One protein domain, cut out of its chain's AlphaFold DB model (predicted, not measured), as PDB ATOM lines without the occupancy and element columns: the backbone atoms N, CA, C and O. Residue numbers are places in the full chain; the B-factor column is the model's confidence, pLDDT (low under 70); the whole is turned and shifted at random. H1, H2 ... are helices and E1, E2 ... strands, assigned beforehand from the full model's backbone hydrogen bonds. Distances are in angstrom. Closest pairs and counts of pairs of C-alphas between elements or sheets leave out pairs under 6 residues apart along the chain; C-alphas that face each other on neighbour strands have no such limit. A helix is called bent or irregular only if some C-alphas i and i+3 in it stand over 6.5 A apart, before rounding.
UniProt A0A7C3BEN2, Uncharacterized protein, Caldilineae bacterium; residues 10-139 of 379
ATOM      1  N   VAL A  10      -7.091 -13.036  -4.875       94.88
ATOM      2  CA  VAL A  10      -6.152 -12.371  -3.954       94.88
ATOM      3  C   VAL A  10      -6.096 -13.091  -2.605       94.88
ATOM      4  O   VAL A  10      -5.005 -13.286  -2.066       94.88
ATOM      5  N   LEU A  11      -7.234 -13.544  -2.072       93.50
ATOM      6  CA  LEU A  11      -7.274 -14.336  -0.837       93.50
ATOM      7  C   LEU A  11      -6.582 -15.693  -1.000       93.50
ATOM      8  O   LEU A  11      -5.804 -16.091  -0.135       93.50
ATOM      9  N   ALA A  12      -6.796 -16.379  -2.122       92.38
ATOM     10  CA  ALA A  12      -6.103 -17.630  -2.411       92.38
ATOM     11  C   ALA A  12      -4.584 -17.415  -2.525       92.38
ATOM     12  O   ALA A  12      -3.803 -18.154  -1.926       92.38
ATOM     13  N   LEU A  13      -4.149 -16.369  -3.231       92.94
ATOM     14  CA  LEU A  13      -2.730 -16.081  -3.431       92.94
ATOM     15  C   LEU A  13      -2.040 -15.675  -2.122       92.94
ATOM     16  O   LEU A  13      -0.952 -16.158  -1.811       92.94
ATOM     17  N   THR A  14      -2.687 -14.826  -1.321       91.88
ATOM     18  CA  THR A  14      -2.181 -14.451   0.006       91.88
ATOM     19  C   THR A  14      -2.122 -15.657   0.934       91.88
ATOM     20  O   THR A  14      -1.094 -15.848   1.583       91.88
ATOM     21  N   ALA A  15      -3.132 -16.533   0.936       89.62
ATOM     22  CA  ALA A  15      -3.088 -17.784   1.690       89.62
ATOM     23  C   ALA A  15      -1.895 -18.659   1.270       89.62
ATOM     24  O   ALA A  15      -1.149 -19.123   2.130       89.62
ATOM     25  N   VAL A  16      -1.637 -18.819  -0.033       88.00
ATOM     26  CA  VAL A  16      -0.481 -19.583  -0.542       88.00
ATOM     27  C   VAL A  16       0.852 -18.968  -0.099       88.00
ATOM     28  O   VAL A  16       1.761 -19.695   0.315       88.00
ATOM     29  N   ILE A  17       0.983 -17.638  -0.125       87.56
ATOM     30  CA  ILE A  17       2.193 -16.944   0.343       87.56
ATOM     31  C   ILE A  17       2.379 -17.150   1.853       87.56
ATOM     32  O   ILE A  17       3.469 -17.525   2.291       87.56
ATOM     33  N   PHE A  18       1.321 -16.977   2.649       83.75
ATOM     34  CA  PHE A  18       1.365 -17.197   4.097       83.75
ATOM     35  C   PHE A  18       1.713 -18.648   4.449       83.75
ATOM     36  O   PHE A  18       2.556 -18.880   5.323       83.75
ATOM     37  N   LEU A  19       1.152 -19.630   3.736       79.88
ATOM     38  CA  LEU A  19       1.533 -21.036   3.885       79.88
ATOM     39  C   LEU A  19       3.019 -21.251   3.560       79.88
ATOM     40  O   LEU A  19       3.720 -21.907   4.328       79.88
ATOM     41  N   SER A  20       3.530 -20.646   2.486       77.06
ATOM     42  CA  SER A  20       4.931 -20.795   2.058       77.06
ATOM     43  C   SER A  20       5.930 -20.251   3.091       77.06
ATOM     44  O   SER A  20       6.947 -20.889   3.394       77.06
ATOM     45  N   VAL A  21       5.627 -19.089   3.681       79.88
ATOM     46  CA  VAL A  21       6.447 -18.491   4.749       79.88
ATOM     47  C   VAL A  21       6.388 -19.350   6.013       79.88
ATOM     48  O   VAL A  21       7.428 -19.643   6.609       79.88
ATOM     49  N   THR A  22       5.197 -19.828   6.386       76.12
ATOM     50  CA  THR A  22       5.002 -20.669   7.578       76.12
ATOM     51  C   THR A  22       5.797 -21.971   7.480       76.12
ATOM     52  O   THR A  22       6.459 -22.367   8.441       76.12
ATOM     53  N   VAL A  23       5.815 -22.605   6.303       75.25
ATOM     54  CA  VAL A  23       6.592 -23.831   6.057       75.25
ATOM     55  C   VAL A  23       8.090 -23.580   6.243       75.25
ATOM     56  O   VAL A  23       8.755 -24.353   6.933       75.25
ATOM     57  N   SER A  24       8.613 -22.475   5.707       74.31
ATOM     58  CA  SER A  24      10.042 -22.144   5.805       74.31
ATOM     59  C   SER A  24      10.486 -21.911   7.250       74.31
ATOM     60  O   SER A  24      11.520 -22.430   7.675       74.31
ATOM     61  N   VAL A  25       9.683 -21.188   8.034       78.50
ATOM     62  CA  VAL A  25       9.969 -20.956   9.459       78.50
ATOM     63  C   VAL A  25       9.847 -22.256  10.256       78.50
ATOM     64  O   VAL A  25      10.656 -22.503  11.148       78.50
ATOM     65  N   SER A  26       8.900 -23.133   9.894       78.12
ATOM     66  CA  SER A  26       8.668 -24.402  10.594       78.12
ATOM     67  C   SER A  26       9.839 -25.391  10.509       78.12
ATOM     68  O   SER A  26      10.010 -26.217  11.402       78.12
ATOM     69  N   ALA A  27      10.699 -25.297   9.491       76.69
ATOM     70  CA  ALA A  27      11.796 -26.247   9.298       76.69
ATOM     71  C   ALA A  27      12.802 -26.252  10.469       76.69
ATOM     72  O   ALA A  27      13.286 -27.314  10.877       76.69
ATOM     73  N   GLY A  28      13.075 -25.080  11.056       81.31
ATOM     74  CA  GLY A  28      13.998 -24.909  12.187       81.31
ATOM     75  C   GLY A  28      13.370 -25.126  13.566       81.31
ATOM     76  O   GLY A  28      14.046 -24.981  14.584       81.31
ATOM     77  N   VAL A  29      12.079 -25.449  13.611       87.88
ATOM     78  CA  VAL A  29      11.311 -25.520  14.849       87.88
ATOM     79  C   VAL A  29      11.687 -26.769  15.642       87.88
ATOM     80  O   VAL A  29      11.729 -27.885  15.108       87.88
ATOM     81  N   MET A  30      11.972 -26.552  16.927       86.62
ATOM     82  CA  MET A  30      12.386 -27.600  17.852       86.62
ATOM     83  C   MET A  30      11.186 -28.364  18.414       86.62
ATOM     84  O   MET A  30      10.098 -27.789  18.558       86.62
ATOM     85  N   PRO A  31      11.385 -29.640  18.777       82.56
ATOM     86  CA  PRO A  31      10.392 -30.390  19.525       82.56
ATOM     87  C   PRO A  31       9.941 -29.610  20.780       82.56
ATOM     88  O   PRO A  31      10.765 -29.026  21.476       82.56
ATOM     89  N   GLY A  32       8.630 -29.589  21.053       82.44
ATOM     90  CA  GLY A  32       8.037 -28.926  22.230       82.44
ATOM     91  C   GLY A  32       7.609 -27.469  22.019       82.44
ATOM     92  O   GLY A  32       6.946 -26.889  22.871       82.44
ATOM     93  N   SER A  33       7.932 -26.873  20.874       87.75
ATOM     94  CA  SER A  33       7.453 -25.534  20.519       87.75
ATOM     95  C   SER A  33       6.061 -25.554  19.871       87.75
ATOM     96  O   SER A  33       5.628 -26.563  19.310       87.75
ATOM     97  N   PHE A  34       5.372 -24.407  19.895       88.00
ATOM     98  CA  PHE A  34       4.000 -24.261  19.382       88.00
ATOM     99  C   PHE A  34       3.844 -24.636  17.899       88.00
ATOM    100  O   PHE A  34       2.823 -25.187  17.500       88.00
ATOM    101  N   LEU A  35       4.867 -24.387  17.076       89.69
ATOM    102  CA  LEU A  35       4.835 -24.671  15.635       89.69
ATOM    103  C   LEU A  35       5.256 -26.110  15.290       89.69
ATOM    104  O   LEU A  35       5.259 -26.500  14.122       89.69
ATOM    105  N   TYR A  36       5.628 -26.917  16.283       87.31
ATOM    106  CA  TYR A  36       6.103 -28.276  16.049       87.31
ATOM    107  C   TYR A  36       5.044 -29.215  15.442       87.31
ATOM    108  O   TYR A  36       5.388 -29.966  14.524       87.31
ATOM    109  N   PRO A  37       3.759 -29.168  15.850       88.44
ATOM    110  CA  PRO A  37       2.711 -29.940  15.184       88.44
ATOM    111  C   PRO A  37       2.604 -29.612  13.690       88.44
ATOM    112  O   PRO A  37       2.461 -30.519  12.876       88.44
ATOM    113  N   ILE A  38       2.769 -28.338  13.314       89.75
ATOM    114  CA  ILE A  38       2.724 -27.896  11.912       89.75
ATOM    115  C   ILE A  38       3.869 -28.532  11.119       89.75
ATOM    116  O   ILE A  38       3.630 -29.108  10.060       89.75
ATOM    117  N   LYS A  39       5.094 -28.522  11.662       91.69
ATOM    118  CA  LYS A  39       6.242 -29.214  11.057       91.69
ATOM    119  C   LYS A  39       5.950 -30.699  10.817       91.69
ATOM    120  O   LYS A  39       6.235 -31.217   9.739       91.69
ATOM    121  N   ARG A  40       5.333 -31.385  11.788       91.00
ATOM    122  CA  ARG A  40       4.950 -32.801  11.646       91.00
ATOM    123  C   ARG A  40       3.903 -33.027  10.561       91.00
ATOM    124  O   ARG A  40       4.017 -33.998   9.815       91.00
ATOM    125  N   THR A  41       2.929 -32.131  10.433       90.19
ATOM    126  CA  THR A  41       1.941 -32.182   9.350       90.19
ATOM    127  C   THR A  41       2.603 -32.006   7.986       90.19
ATOM    128  O   THR A  41       2.326 -32.788   7.081       90.19
ATOM    129  N   VAL A  42       3.530 -31.052   7.847       90.62
ATOM    130  CA  VAL A  42       4.273 -30.815   6.596       90.62
ATOM    131  C   VAL A  42       5.124 -32.027   6.210       90.62
ATOM    132  O   VAL A  42       5.092 -32.453   5.058       90.62
ATOM    133  N   GLU A  43       5.841 -32.631   7.160       91.38
ATOM    134  CA  GLU A  43       6.608 -33.861   6.920       91.38
ATOM    135  C   GLU A  43       5.704 -35.020   6.467       91.38
ATOM    136  O   GLU A  43       6.012 -35.704   5.493       91.38
ATOM    137  N   ASN A  44       4.565 -35.231   7.137       91.06
ATOM    138  CA  ASN A  44       3.616 -36.284   6.766       91.06
ATOM    139  C   ASN A  44       2.985 -36.040   5.388       91.06
ATOM    140  O   ASN A  44       2.804 -36.992   4.629       91.06
ATOM    141  N   LEU A  45       2.677 -34.783   5.057       91.69
ATOM    142  CA  LEU A  45       2.149 -34.394   3.751       91.69
ATOM    143  C   LEU A  45       3.192 -34.615   2.650       91.69
ATOM    144  O   LEU A  45       2.873 -35.187   1.611       91.69
ATOM    145  N   SER A  46       4.451 -34.246   2.903       89.69
ATOM    146  CA  SER A  46       5.563 -34.522   1.988       89.69
ATOM    147  C   SER A  46       5.663 -36.020   1.689       89.69
ATOM    148  O   SER A  46       5.708 -36.414   0.527       89.69
ATOM    149  N   LEU A  47       5.556 -36.874   2.710       90.81
ATOM    150  CA  LEU A  47       5.535 -38.330   2.531       90.81
ATOM    151  C   LEU A  47       4.304 -38.870   1.790       90.81
ATOM    152  O   LEU A  47       4.328 -40.018   1.345       90.81
ATOM    153  N   HIS A  48       3.218 -38.104   1.710       92.19
ATOM    154  CA  HIS A  48       2.007 -38.494   0.990       92.19
ATOM    155  C   HIS A  48       2.072 -38.122  -0.495       92.19
ATOM    156  O   HIS A  48       1.582 -38.872  -1.332       92.19
ATOM    157  N   ILE A  49       2.706 -36.992  -0.817       94.38
ATOM    158  CA  ILE A  49       2.825 -36.479  -2.190       94.38
ATOM    159  C   ILE A  49       3.939 -37.201  -2.965       94.38
ATOM    160  O   ILE A  49       3.879 -37.329  -4.187       94.38
ATOM    161  N   VAL A  50       4.967 -37.684  -2.269       92.44
ATOM    162  CA  VAL A  50       6.140 -38.306  -2.894       92.44
ATOM    163  C   VAL A  50       5.789 -39.658  -3.541       92.44
ATOM    164  O   VAL A  50       5.166 -40.506  -2.892       92.44
ATOM    165  N   PRO A  51       6.252 -39.927  -4.782       93.19
ATOM    166  CA  PRO A  51       6.076 -41.223  -5.435       93.19
ATOM    167  C   PRO A  51       6.596 -42.394  -4.588       93.19
ATOM    168  O   PRO A  51       7.674 -42.315  -3.995       93.19
ATOM    169  N   LYS A  52       5.883 -43.533  -4.593       90.25
ATOM    170  CA  LYS A  52       6.202 -44.708  -3.752       90.25
ATOM    171  C   LYS A  52       7.671 -45.156  -3.834       90.25
ATOM    172  O   LYS A  52       8.245 -45.503  -2.810       90.25
ATOM    173  N   HIS A  53       8.291 -45.091  -5.015       88.38
ATOM    174  CA  HIS A  53       9.684 -45.506  -5.231       88.38
ATOM    175  C   HIS A  53      10.732 -44.557  -4.611       88.38
ATOM    176  O   HIS A  53      11.846 -44.986  -4.331       88.38
ATOM    177  N   GLN A  54      10.393 -43.285  -4.366       89.56
ATOM    178  CA  GLN A  54      11.273 -42.304  -3.699       89.56
ATOM    179  C   GLN A  54      10.983 -42.173  -2.205       89.56
ATOM    180  O   GLN A  54      11.778 -41.598  -1.461       89.56
ATOM    181  N   ARG A  55       9.845 -42.712  -1.759       88.88
ATOM    182  CA  ARG A  55       9.355 -42.572  -0.390       88.88
ATOM    183  C   ARG A  55      10.389 -43.007   0.644       88.88
ATOM    184  O   ARG A  55      10.620 -42.256   1.580       88.88
ATOM    185  N   GLY A  56      11.063 -44.140   0.435       86.75
ATOM    186  CA  GLY A  56      12.088 -44.633   1.365       86.75
ATOM    187  C   GLY A  56      13.240 -43.643   1.578       86.75
ATOM    188  O   GLY A  56      13.625 -43.381   2.712       86.75
ATOM    189  N   ILE A  57      13.720 -43.003   0.506       86.62
ATOM    190  CA  ILE A  57      14.813 -42.017   0.572       86.62
ATOM    191  C   ILE A  57      14.387 -40.791   1.392       86.62
ATOM    192  O   ILE A  57      15.158 -40.276   2.204       86.62
ATOM    193  N   ILE A  58      13.154 -40.321   1.190       89.81
ATOM    194  CA  ILE A  58      12.630 -39.141   1.888       89.81
ATOM    195  C   ILE A  58      12.281 -39.469   3.343       89.81
ATOM    196  O   ILE A  58      12.561 -38.663   4.228       89.81
ATOM    197  N   GLU A  59      11.747 -40.659   3.618       89.00
ATOM    198  CA  GLU A  59      11.531 -41.153   4.982       89.00
ATOM    199  C   GLU A  59      12.851 -41.233   5.756       89.00
ATOM    200  O   GLU A  59      12.926 -40.732   6.878       89.00
ATOM    201  N   ASP A  60      13.909 -41.775   5.153       86.38
ATOM    202  CA  ASP A  60      15.229 -41.849   5.784       86.38
ATOM    203  C   ASP A  60      15.829 -40.450   6.023       86.38
ATOM    204  O   ASP A  60      16.389 -40.194   7.094       86.38
ATOM    205  N   ALA A  61      15.655 -39.506   5.089       89.75
ATOM    206  CA  ALA A  61      16.077 -38.117   5.278       89.75
ATOM    207  C   ALA A  61      15.320 -37.432   6.432       89.75
ATOM    208  O   ALA A  61      15.937 -36.800   7.294       89.75
ATOM    209  N   ILE A  62      13.995 -37.595   6.504       91.62
ATOM    210  CA  ILE A  62      13.176 -37.072   7.607       91.62
ATOM    211  C   ILE A  62      13.612 -37.706   8.933       91.62
ATOM    212  O   ILE A  62      13.833 -36.992   9.913       91.62
ATOM    213  N   ASN A  63      13.804 -39.024   8.976       90.25
ATOM    214  CA  ASN A  63      14.254 -39.726  10.178       90.25
ATOM    215  C   ASN A  63      15.650 -39.274  10.626       90.25
ATOM    216  O   ASN A  63      15.896 -39.132  11.827       90.25
ATOM    217  N   TYR A  64      16.542 -38.960   9.686       90.56
ATOM    218  CA  TYR A  64      17.845 -38.374   9.985       90.56
ATOM    219  C   TYR A  64      17.727 -37.000  10.664       90.56
ATOM    220  O   TYR A  64      18.398 -36.734  11.667       90.56
ATOM    221  N   HIS A  65      16.838 -36.134  10.172       91.19
ATOM    222  CA  HIS A  65      16.564 -34.841  10.803       91.19
ATOM    223  C   HIS A  65      15.923 -34.993  12.186       91.19
ATOM    224  O   HIS A  65      16.360 -34.340  13.135       91.19
ATOM    225  N   ARG A  66      14.976 -35.924  12.342       93.00
ATOM    226  CA  ARG A  66      14.369 -36.260  13.640       93.00
ATOM    227  C   ARG A  66      15.402 -36.736  14.654       93.00
ATOM    228  O   ARG A  66      15.346 -36.334  15.813       93.00
ATOM    229  N   ALA A  67      16.381 -37.531  14.226       92.94
ATOM    230  CA  ALA A  67      17.478 -37.932  15.097       92.94
ATOM    231  C   ALA A  67      18.295 -36.719  15.577       92.94
ATOM    232  O   ALA A  67      18.614 -36.606  16.759       92.94
ATOM    233  N   LYS A  68      18.591 -35.758  14.694       92.56
ATOM    234  CA  LYS A  68      19.284 -34.523  15.100       92.56
ATOM    235  C   LYS A  68      18.476 -33.700  16.104       92.56
ATOM    236  O   LYS A  68      19.059 -33.165  17.041       92.56
ATOM    237  N   GLU A  69      17.160 -33.622  15.934       92.44
ATOM    238  CA  GLU A  69      16.264 -32.927  16.867       92.44
ATOM    239  C   GLU A  69      16.252 -33.568  18.256       92.44
ATOM    240  O   GLU A  69      16.385 -32.864  19.253       92.44
ATOM    241  N   ILE A  70      16.127 -34.897  18.326       94.12
ATOM    242  CA  ILE A  70      16.136 -35.638  19.595       94.12
ATOM    243  C   ILE A  70      17.490 -35.474  20.286       94.12
ATOM    244  O   ILE A  70      17.541 -35.180  21.477       94.12
ATOM    245  N   GLN A  71      18.588 -35.589  19.532       93.56
ATOM    246  CA  GLN A  71      19.936 -35.372  20.055       93.56
ATOM    247  C   GLN A  71      20.109 -33.954  20.613       93.56
ATOM    248  O   GLN A  71      20.725 -33.775  21.656       93.56
ATOM    249  N   TYR A  72      19.562 -32.946  19.935       91.88
ATOM    250  CA  TYR A  72      19.612 -31.564  20.400       91.88
ATOM    251  C   TYR A  72      18.776 -31.339  21.666       91.88
ATOM    252  O   TYR A  72      19.237 -30.666  22.586       91.88
ATOM    253  N   ALA A  73      17.561 -31.896  21.721       92.19
ATOM    254  CA  ALA A  73      16.705 -31.821  22.904       92.19
ATOM    255  C   ALA A  73      17.394 -32.465  24.115       92.19
ATOM    256  O   ALA A  73      17.437 -31.866  25.187       92.19
ATOM    257  N   ARG A  74      18.023 -33.624  23.893       93.19
ATOM    258  CA  ARG A  74      18.862 -34.335  24.858       93.19
ATOM    259  C   ARG A  74      20.031 -33.474  25.353       93.19
ATOM    260  O   ARG A  74      20.148 -33.237  26.544       93.19
ATOM    261  N   GLU A  75      20.820 -32.889  24.452       91.12
ATOM    262  CA  GLU A  75      21.962 -32.024  24.813       91.12
ATOM    263  C   GLU A  75      21.578 -30.749  25.582       91.12
ATOM    264  O   GLU A  75      22.438 -30.115  26.193       91.12
ATOM    265  N   ARG A  76      20.304 -30.350  25.540       90.06
ATOM    266  CA  ARG A  76      19.780 -29.183  26.256       90.06
ATOM    267  C   ARG A  76      18.874 -29.535  27.434       90.06
ATOM    268  O   ARG A  76      18.273 -28.620  27.991       90.06
ATOM    269  N   ASN A  77      18.765 -30.814  27.797       91.19
ATOM    270  CA  ASN A  77      17.865 -31.308  28.845       91.19
ATOM    271  C   ASN A  77      16.415 -30.821  28.662       91.19
ATOM    272  O   ASN A  77      15.717 -30.505  29.624       91.19
ATOM    273  N   ILE A  78      15.959 -30.721  27.410       90.62
ATOM    274  CA  ILE A  78      14.589 -30.326  27.087       90.62
ATOM    275  C   ILE A  78      13.744 -31.594  27.051       90.62
ATOM    276  O   ILE A  78      13.949 -32.466  26.203       90.62
ATOM    277  N   ILE A  79      12.764 -31.675  27.950       91.44
ATOM    278  CA  ILE A  79      11.811 -32.781  27.982       91.44
ATOM    279  C   ILE A  79      10.913 -32.671  26.759       91.44
ATOM    280  O   ILE A  79      10.057 -31.788  26.676       91.44
ATOM    281  N   VAL A  80      11.091 -33.582  25.804       91.44
ATOM    282  CA  VAL A  80      10.228 -33.631  24.628       91.44
ATOM    283  C   VAL A  80       9.851 -35.048  24.247       91.44
ATOM    284  O   VAL A  80      10.659 -35.968  24.329       91.44
ATOM    285  N   ARG A  81       8.607 -35.181  23.782       93.44
ATOM    286  CA  ARG A  81       8.053 -36.366  23.141       93.44
ATOM    287  C   ARG A  81       8.178 -36.233  21.629       93.44
ATOM    288  O   ARG A  81       7.610 -35.315  21.037       93.44
ATOM    289  N   ALA A  82       8.905 -37.150  21.003       91.88
ATOM    290  CA  ALA A  82       9.087 -37.161  19.560       91.88
ATOM    291  C   ALA A  82       8.932 -38.581  18.997       91.88
ATOM    292  O   ALA A  82       9.509 -39.523  19.545       91.88
ATOM    293  N   PRO A  83       8.183 -38.759  17.893       93.12
ATOM    294  CA  PRO A  83       8.184 -40.019  17.172       93.12
ATOM    295  C   PRO A  83       9.525 -40.201  16.454       93.12
ATOM    296  O   PRO A  83      10.013 -39.295  15.773       93.12
ATOM    297  N   TYR A  84      10.093 -41.390  16.574       93.88
ATOM    298  CA  TYR A  84      11.311 -41.819  15.909       93.88
ATOM    299  C   TYR A  84      11.091 -43.196  15.293       93.88
ATOM    300  O   TYR A  84      10.454 -44.058  15.890       93.88
ATOM    301  N   GLU A  85      11.600 -43.401  14.089       94.44
ATOM    302  CA  GLU A  85      11.537 -44.688  13.409       94.44
ATOM    303  C   GLU A  85      12.957 -45.153  13.109       94.44
ATOM    304  O   GLU A  85      13.789 -44.374  12.636       94.44
ATOM    305  N   GLY A  86      13.248 -46.410  13.431       93.50
ATOM    306  CA  GLY A  86      14.588 -46.964  13.313       93.50
ATOM    307  C   GLY A  86      14.595 -48.485  13.347       93.50
ATOM    308  O   GLY A  86      13.579 -49.125  13.611       93.50
ATOM    309  N   VAL A  87      15.760 -49.056  13.052       95.00
ATOM    310  CA  VAL A  87      15.985 -50.504  13.089       95.00
ATOM    311  C   VAL A  87      16.490 -50.899  14.472       95.00
ATOM    312  O   VAL A  87      17.398 -50.257  15.008       95.00
ATOM    313  N   VAL A  88      15.912 -51.945  15.050       97.56
ATOM    314  CA  VAL A  88      16.373 -52.558  16.294       97.56
ATOM    315  C   VAL A  88      17.694 -53.269  16.010       97.56
ATOM    316  O   VAL A  88      17.762 -54.176  15.189       97.56
ATOM    317  N   HIS A  89      18.767 -52.860  16.678       97.44
ATOM    318  CA  HIS A  89      20.063 -53.539  16.605       97.44
ATOM    319  C   HIS A  89      20.195 -54.652  17.648       97.44
ATOM    320  O   HIS A  89      20.965 -55.587  17.452       97.44
ATOM    321  N   GLY A  90      19.458 -54.542  18.749       97.56
ATOM    322  CA  GLY A  90      19.449 -55.503  19.844       97.56
ATOM    323  C   GLY A  90      18.859 -54.895  21.110       97.56
ATOM    324  O   GLY A  90      18.770 -53.670  21.234       97.56
ATOM    325  N   CYS A  91      18.467 -55.766  22.034       97.75
ATOM    326  CA  CYS A  91      17.955 -55.408  23.350       97.75
ATOM    327  C   CYS A  91      18.738 -56.165  24.425       97.75
ATOM    328  O   CYS A  91      18.951 -57.369  24.308       97.75
ATOM    329  N   GLU A  92      19.155 -55.449  25.462       97.50
ATOM    330  CA  GLU A  92      19.804 -55.980  26.656       97.50
ATOM    331  C   GLU A  92      18.909 -55.642  27.855       97.50
ATOM    332  O   GLU A  92      18.854 -54.505  28.330       97.50
ATOM    333  N   GLY A  93      18.103 -56.617  28.285       96.25
ATOM    334  CA  GLY A  93      17.088 -56.417  29.321       96.25
ATOM    335  C   GLY A  93      16.027 -55.391  28.910       96.25
ATOM    336  O   GLY A  93      15.263 -55.611  27.974       96.25
ATOM    337  N   ASN A  94      15.965 -54.266  29.625       97.25
ATOM    338  CA  ASN A  94      15.027 -53.164  29.377       97.25
ATOM    339  C   ASN A  94      15.615 -52.046  28.496       97.25
ATOM    340  O   ASN A  94      14.995 -50.990  28.348       97.25
ATOM    341  N   VAL A  95      16.807 -52.249  27.931       97.69
ATOM    342  CA  VAL A  95      17.518 -51.259  27.123       97.69
ATOM    343  C   VAL A  95      17.670 -51.772  25.697       97.69
ATOM    344  O   VAL A  95      18.376 -52.742  25.448       97.69
ATOM    345  N   CYS A  96      17.042 -51.101  24.736       98.00
ATOM    346  CA  CYS A  96      17.144 -51.460  23.324       98.00
ATOM    347  C   CYS A  96      17.887 -50.395  22.530       98.00
ATOM    348  O   CYS A  96      17.675 -49.193  22.702       98.00
ATOM    349  N   ARG A  97      18.728 -50.830  21.594       97.94
ATOM    350  CA  ARG A  97      19.387 -49.946  20.637       97.94
ATOM    351  C   ARG A  97      18.557 -49.873  19.358       97.94
ATOM    352  O   ARG A  97      18.512 -50.838  18.601       97.94
ATOM    353  N   ILE A  98      17.926 -48.728  19.113       96.81
ATOM    354  CA  ILE A  98      17.089 -48.462  17.935       96.81
ATOM    355  C   ILE A  98      17.763 -47.368  17.108       96.81
ATOM    356  O   ILE A  98      17.827 -46.205  17.514       96.81
ATOM    357  N   GLY A  99      18.291 -47.740  15.943       93.56
ATOM    358  CA  GLY A  99      19.084 -46.853  15.097       93.56
ATOM    359  C   GLY A  99      20.253 -46.221  15.860       93.56
ATOM    360  O   GLY A  99      21.154 -46.910  16.346       93.56
ATOM    361  N   ALA A 100      20.242 -44.890  15.965       91.81
ATOM    362  CA  ALA A 100      21.289 -44.126  16.645       91.81
ATOM    363  C   ALA A 100      21.092 -43.995  18.167       91.81
ATOM    364  O   ALA A 100      21.972 -43.455  18.840       91.81
ATOM    365  N   PHE A 101      19.962 -44.458  18.708       96.06
ATOM    366  CA  PHE A 101      19.574 -44.213  20.093       96.06
ATOM    367  C   PHE A 101      19.527 -45.484  20.927       96.06
ATOM    368  O   PHE A 101      19.143 -46.552  20.458       96.06
ATOM    369  N   THR A 102      19.879 -45.328  22.197       97.00
ATOM    370  CA  THR A 102      19.656 -46.321  23.243       97.00
ATOM    371  C   THR A 102      18.409 -45.898  24.004       97.00
ATOM    372  O   THR A 102      18.381 -44.793  24.541       97.00
ATOM    373  N   VAL A 103      17.370 -46.728  23.991       97.69
ATOM    374  CA  VAL A 103      16.037 -46.405  24.507       97.69
ATOM    375  C   VAL A 103      15.656 -47.409  25.590       97.69
ATOM    376  O   VAL A 103      15.683 -48.618  25.357       97.69
ATOM    377  N   ARG A 104      15.290 -46.909  26.772       97.75
ATOM    378  CA  ARG A 104      14.749 -47.701  27.880       97.75
ATOM    379  C   ARG A 104      13.261 -47.944  27.654       97.75
ATOM    380  O   ARG A 104      12.523 -47.021  27.308       97.75
ATOM    381  N   MET A 105      12.810 -49.175  27.847       96.94
ATOM    382  CA  MET A 105      11.408 -49.563  27.678       96.94
ATOM    383  C   MET A 105      11.037 -50.719  28.610       96.94
ATOM    384  O   MET A 105      11.934 -51.390  29.118       96.94
ATOM    385  N   PRO A 106       9.742 -50.983  28.855       96.81
ATOM    386  CA  PRO A 106       9.336 -52.112  29.687       96.81
ATOM    387  C   PRO A 106       9.917 -53.438  29.161       96.81
ATOM    388  O   PRO A 106       9.883 -53.668  27.948       96.81
ATOM    389  N   PRO A 107      10.410 -54.337  30.033       95.75
ATOM    390  CA  PRO A 107      11.081 -55.571  29.610       95.75
ATOM    391  C   PRO A 107      10.168 -56.484  28.781       95.75
ATOM    392  O   PRO A 107      10.631 -57.110  27.833       95.75
ATOM    393  N   ALA A 108       8.861 -56.495  29.067       95.94
ATOM    394  CA  ALA A 108       7.873 -57.235  28.282       95.94
ATOM    395  C   ALA A 108       7.799 -56.766  26.817       95.94
ATOM    396  O   ALA A 108       7.595 -57.578  25.921       95.94
ATOM    397  N   VAL A 109       7.993 -55.466  26.571       96.00
ATOM    398  CA  VAL A 109       8.021 -54.887  25.222       96.00
ATOM    399  C   VAL A 109       9.365 -55.169  24.553       96.00
ATOM    400  O   VAL A 109       9.396 -55.591  23.402       96.00
ATOM    401  N   ALA A 110      10.474 -54.995  25.281       96.81
ATOM    402  CA  ALA A 110      11.819 -55.273  24.774       96.81
ATOM    403  C   ALA A 110      11.989 -56.738  24.334       96.81
ATOM    404  O   ALA A 110      12.592 -56.996  23.296       96.81
ATOM    405  N   ALA A 111      11.409 -57.688  25.077       96.62
ATOM    406  CA  ALA A 111      11.465 -59.118  24.772       96.62
ATOM    407  C   ALA A 111      10.758 -59.508  23.459       96.62
ATOM    408  O   ALA A 111      11.037 -60.570  22.904       96.62
ATOM    409  N   GLN A 112       9.851 -58.666  22.952       96.50
ATOM    410  CA  GLN A 112       9.149 -58.903  21.687       96.50
ATOM    411  C   GLN A 112       9.942 -58.415  20.467       96.50
ATOM    412  O   GLN A 112       9.608 -58.785  19.344       96.50
ATOM    413  N   LEU A 113      10.978 -57.596  20.669       96.94
ATOM    414  CA  LEU A 113      11.754 -56.996  19.589       96.94
ATOM    415  C   LEU A 113      12.927 -57.880  19.184       96.94
ATOM    416  O   LEU A 113      13.716 -58.318  20.022       96.94
ATOM    417  N   ARG A 114      13.090 -58.083  17.878       97.44
ATOM    418  CA  ARG A 114      14.209 -58.834  17.309       97.44
ATOM    419  C   ARG A 114      15.191 -57.896  16.604       97.44
ATOM    420  O   ARG A 114      14.783 -56.894  16.013       97.44
ATOM    421  N   PRO A 115      16.503 -58.196  16.631       97.50
ATOM    422  CA  PRO A 115      17.465 -57.496  15.790       97.50
ATOM    423  C   PRO A 115      17.046 -57.546  14.313       97.50
ATOM    424  O   PRO A 115      16.774 -58.618  13.780       97.50
ATOM    425  N   GLY A 116      17.013 -56.390  13.654       95.69
ATOM    426  CA  GLY A 116      16.545 -56.223  12.277       95.69
ATOM    427  C   GLY A 116      15.120 -55.678  12.157       95.69
ATOM    428  O   GLY A 116      14.787 -55.124  11.108       95.69
ATOM    429  N   ASP A 117      14.311 -55.741  13.219       95.62
ATOM    430  CA  ASP A 117      12.954 -55.196  13.199       95.62
ATOM    431  C   ASP A 117      12.989 -53.681  12.989       95.62
ATOM    432  O   ASP A 117      13.730 -52.953  13.655       95.62
ATOM    433  N   ARG A 118      12.161 -53.175  12.076       94.06
ATOM    434  CA  ARG A 118      11.937 -51.735  11.942       94.06
ATOM    435  C   ARG A 118      10.761 -51.355  12.828       94.06
ATOM    436  O   ARG A 118       9.672 -51.898  12.673       94.06
ATOM    437  N   VAL A 119      10.972 -50.417  13.745       96.38
ATOM    438  CA  VAL A 119       9.971 -50.000  14.733       96.38
ATOM    439  C   VAL A 119       9.798 -48.492  14.732       96.38
ATOM    440  O   VAL A 119      10.761 -47.737  14.572       96.38
ATOM    441  N   ARG A 120       8.561 -48.045  14.946       95.19
ATOM    442  CA  ARG A 120       8.232 -46.656  15.256       95.19
ATOM    443  C   ARG A 120       8.024 -46.540  16.761       95.19
ATOM    444  O   ARG A 120       7.102 -47.130  17.313       95.19
ATOM    445  N   VAL A 121       8.855 -45.745  17.415       95.88
ATOM    446  CA  VAL A 121       8.805 -45.482  18.853       95.88
ATOM    447  C   VAL A 121       8.489 -44.019  19.123       95.88
ATOM    448  O   VAL A 121       8.994 -43.128  18.445       95.88
ATOM    449  N   VAL A 122       7.657 -43.743  20.124       95.50
ATOM    450  CA  VAL A 122       7.519 -42.388  20.674       95.50
ATOM    451  C   VAL A 122       8.477 -42.285  21.846       95.50
ATOM    452  O   VAL A 122       8.270 -42.924  22.873       95.50
ATOM    453  N   ILE A 123       9.544 -41.512  21.668       95.62
ATOM    454  CA  ILE A 123      10.603 -41.345  22.661       95.62
ATOM    455  C   ILE A 123      10.315 -40.086  23.474       95.62
ATOM    456  O   ILE A 123      10.006 -39.041  22.899       95.62
ATOM    457  N   GLN A 124      10.445 -40.177  24.794       95.88
ATOM    458  CA  GLN A 124      10.534 -39.032  25.688       95.88
ATOM    459  C   GLN A 124      11.977 -38.867  26.165       95.88
ATOM    460  O   GLN A 124      12.569 -39.801  26.706       95.88
ATOM    461  N   VAL A 125      12.530 -37.674  25.959       95.19
ATOM    462  CA  VAL A 125      13.820 -37.276  26.534       95.19
ATOM    463  C   VAL A 125      13.613 -36.967  28.018       95.19
ATOM    464  O   VAL A 125      12.762 -36.139  28.350       95.19
ATOM    465  N   GLN A 126      14.356 -37.639  28.898       93.25
ATOM    466  CA  GLN A 126      14.379 -37.360  30.334       93.25
ATOM    467  C   GLN A 126      15.508 -36.382  30.706       93.25
ATOM    468  O   GLN A 126      16.476 -36.257  29.954       93.25
ATOM    469  N   PRO A 127      15.408 -35.696  31.863       84.94
ATOM    470  CA  PRO A 127      16.458 -34.803  32.366       84.94
ATOM    471  C   PRO A 127      17.810 -35.497  32.572       84.94
ATOM    472  O   PRO A 127      18.847 -34.861  32.411       84.94
ATOM    473  N   ASP A 128      17.791 -36.798  32.868       87.62
ATOM    474  CA  ASP A 128      18.979 -37.611  33.165       87.62
ATOM    475  C   ASP A 128      19.699 -38.121  31.906       87.62
ATOM    476  O   ASP A 128      20.435 -39.102  31.961       87.62
ATOM    477  N   ASP A 129      19.468 -37.491  30.748       83.19
ATOM    478  CA  ASP A 129      20.041 -37.889  29.452       83.19
ATOM    479  C   ASP A 129      19.533 -39.255  28.922       83.19
ATOM    480  O   ASP A 129      19.982 -39.754  27.883       83.19
ATOM    481  N   ASP A 130      18.547 -39.829  29.616       90.75
ATOM    482  CA  ASP A 130      17.876 -41.081  29.284       90.75
ATOM    483  C   ASP A 130      16.758 -40.870  28.252       90.75
ATOM    484  O   ASP A 130      15.992 -39.904  28.284       90.75
ATOM    485  N   LEU A 131      16.625 -41.826  27.333       95.62
ATOM    486  CA  LEU A 131      15.533 -41.874  26.365       95.62
ATOM    487  C   LEU A 131      14.572 -42.986  26.766       95.62
ATOM    488  O   LEU A 131      14.964 -44.150  26.795       95.62
ATOM    489  N   VAL A 132      13.316 -42.646  27.043       96.94
ATOM    490  CA  VAL A 132      12.288 -43.620  27.435       96.94
ATOM    491  C   VAL A 132      11.281 -43.788  26.305       96.94
ATOM    492  O   VAL A 132      10.757 -42.803  25.783       96.94
ATOM    493  N   ALA A 133      10.994 -45.029  25.918       96.81
ATOM    494  CA  ALA A 133       9.912 -45.324  24.987       96.81
ATOM    495  C   ALA A 133       8.564 -45.237  25.712       96.81
ATOM    496  O   ALA A 133       8.308 -45.987  26.650       96.81
ATOM    497  N   LEU A 134       7.691 -44.346  25.244       95.38
ATOM    498  CA  LEU A 134       6.309 -44.242  25.714       95.38
ATOM    499  C   LEU A 134       5.386 -45.226  24.996       95.38
ATOM    500  O   LEU A 134       4.464 -45.773  25.589       95.38
ATOM    501  N   SER A 135       5.624 -45.434  23.704       95.81
ATOM    502  CA  SER A 135       4.859 -46.367  22.882       95.81
ATOM    503  C   SER A 135       5.731 -46.914  21.765       95.81
ATOM    504  O   SER A 135       6.594 -46.200  21.242       95.81
ATOM    505  N   ILE A 136       5.458 -48.148  21.358       95.12
ATOM    506  CA  ILE A 136       6.083 -48.790  20.208       95.12
ATOM    507  C   ILE A 136       5.005 -49.301  19.258       95.12
ATOM    508  O   ILE A 136       3.952 -49.765  19.688       95.12
ATOM    509  N   ALA A 137       5.270 -49.194  17.966       95.19
ATOM    510  CA  ALA A 137       4.470 -49.787  16.914       95.19
ATOM    511  C   ALA A 137       5.407 -50.400  15.863       95.19
ATOM    512  O   ALA A 137       6.527 -49.900  15.687       95.19
ATOM    513  N   PRO A 138       4.965 -51.437  15.131       91.88
ATOM    514  CA  PRO A 138       5.677 -51.908  13.952       91.88
ATOM    515  C   PRO A 138       5.951 -50.737  13.001       91.88
ATOM    516  O   PRO A 138       5.068 -49.926  12.704       91.88
ATOM    517  N   GLY A 139       7.205 -50.604  12.582       83.81
ATOM    518  CA  GLY A 139       7.611 -49.634  11.577       83.81
ATOM    519  C   GLY A 139       7.134 -50.070  10.198       83.81
ATOM    520  O   GLY A 139       6.695 -51.204   9.995       83.81
TER     521      GLY A 139
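This is residues 10 to 139 of the 379 residues of an uncharacterized protein of Caldilineae bacterium (UniProt A0A7C3BEN2). A five-stranded sheet folds back on itself into two leaves, E3 and E2 facing E4 and E5 with E1 as the hinge; the long helix H3 packs across it, H2 runs back beside H3 away from the sheet, and residues 10 to 21 of H1 stick out as an arm. The printed part has 130 residues with four named helices and five named strands, in the order H1 H2 H3 E1 E2 E3 H4 E4 E5, of mixed class. The antiparallel sheet runs E3 E2 E1 E4 E5; E1 E2 E3 are a meander, each strand the antiparallel neighbour of the one before. The whole is only just compact, close to loose, with a radius of gyration of the C-alphas of 16.7 A, and spans 60 by 36 by 19 A.

Find C-alpha 81 at (8.053, -36.366, 23.141); there E1 begins, running 23.1 A to residue 92 and bending by 98 degrees at residue 89. E2 is residues 95 to 98, E3 101 to 104, E4 118 to 125 and E5 131 to 138. H3, residues 52 to 75, is 35.0 A long and irregular: C-alphas 53 and 56 are 7.1 A apart. H2 is residues 36 to 49, H4 107 to 110. H1, residues 10 to 26, starts at (-6.152, -12.371, -3.954) and runs 24.0 A.

Look for N 84 and O 121, 2.8 A, between E1 and E4; N 89 and O 97, 2.8 A, between E1 and E2; N 96 and O 103, 2.9 A, between E2 and E3; N 122 and O 135, 2.9 A, between E4 and E5. H3 is on the sheet, across the strands, at a height over the sheet of 7.7 A; its closest C-alphas to E1 are Asn 63 and Glu 85, 6.5 A. H4 only grazes the sheet. H2 and H3, a hairpin, touch at a shallow tilt of 17 degrees, opposite ways, closest at C-alphas 47 and 55, 6.4 A. H1 touches H2 with residues 23 to 26 alone, closest at C-alphas 26 and 39, 5.4 A. Every O i to N i+4 pair is within hydrogen-bond range in H1 and H2, and 18 of 20 in H3; H4 is too short for one.

The farthest C-alphas, Val 10 and Gly 93, are 59.9 A apart. The printed part has no cut and no long link, and no printed residue is under 70 in pLDDT.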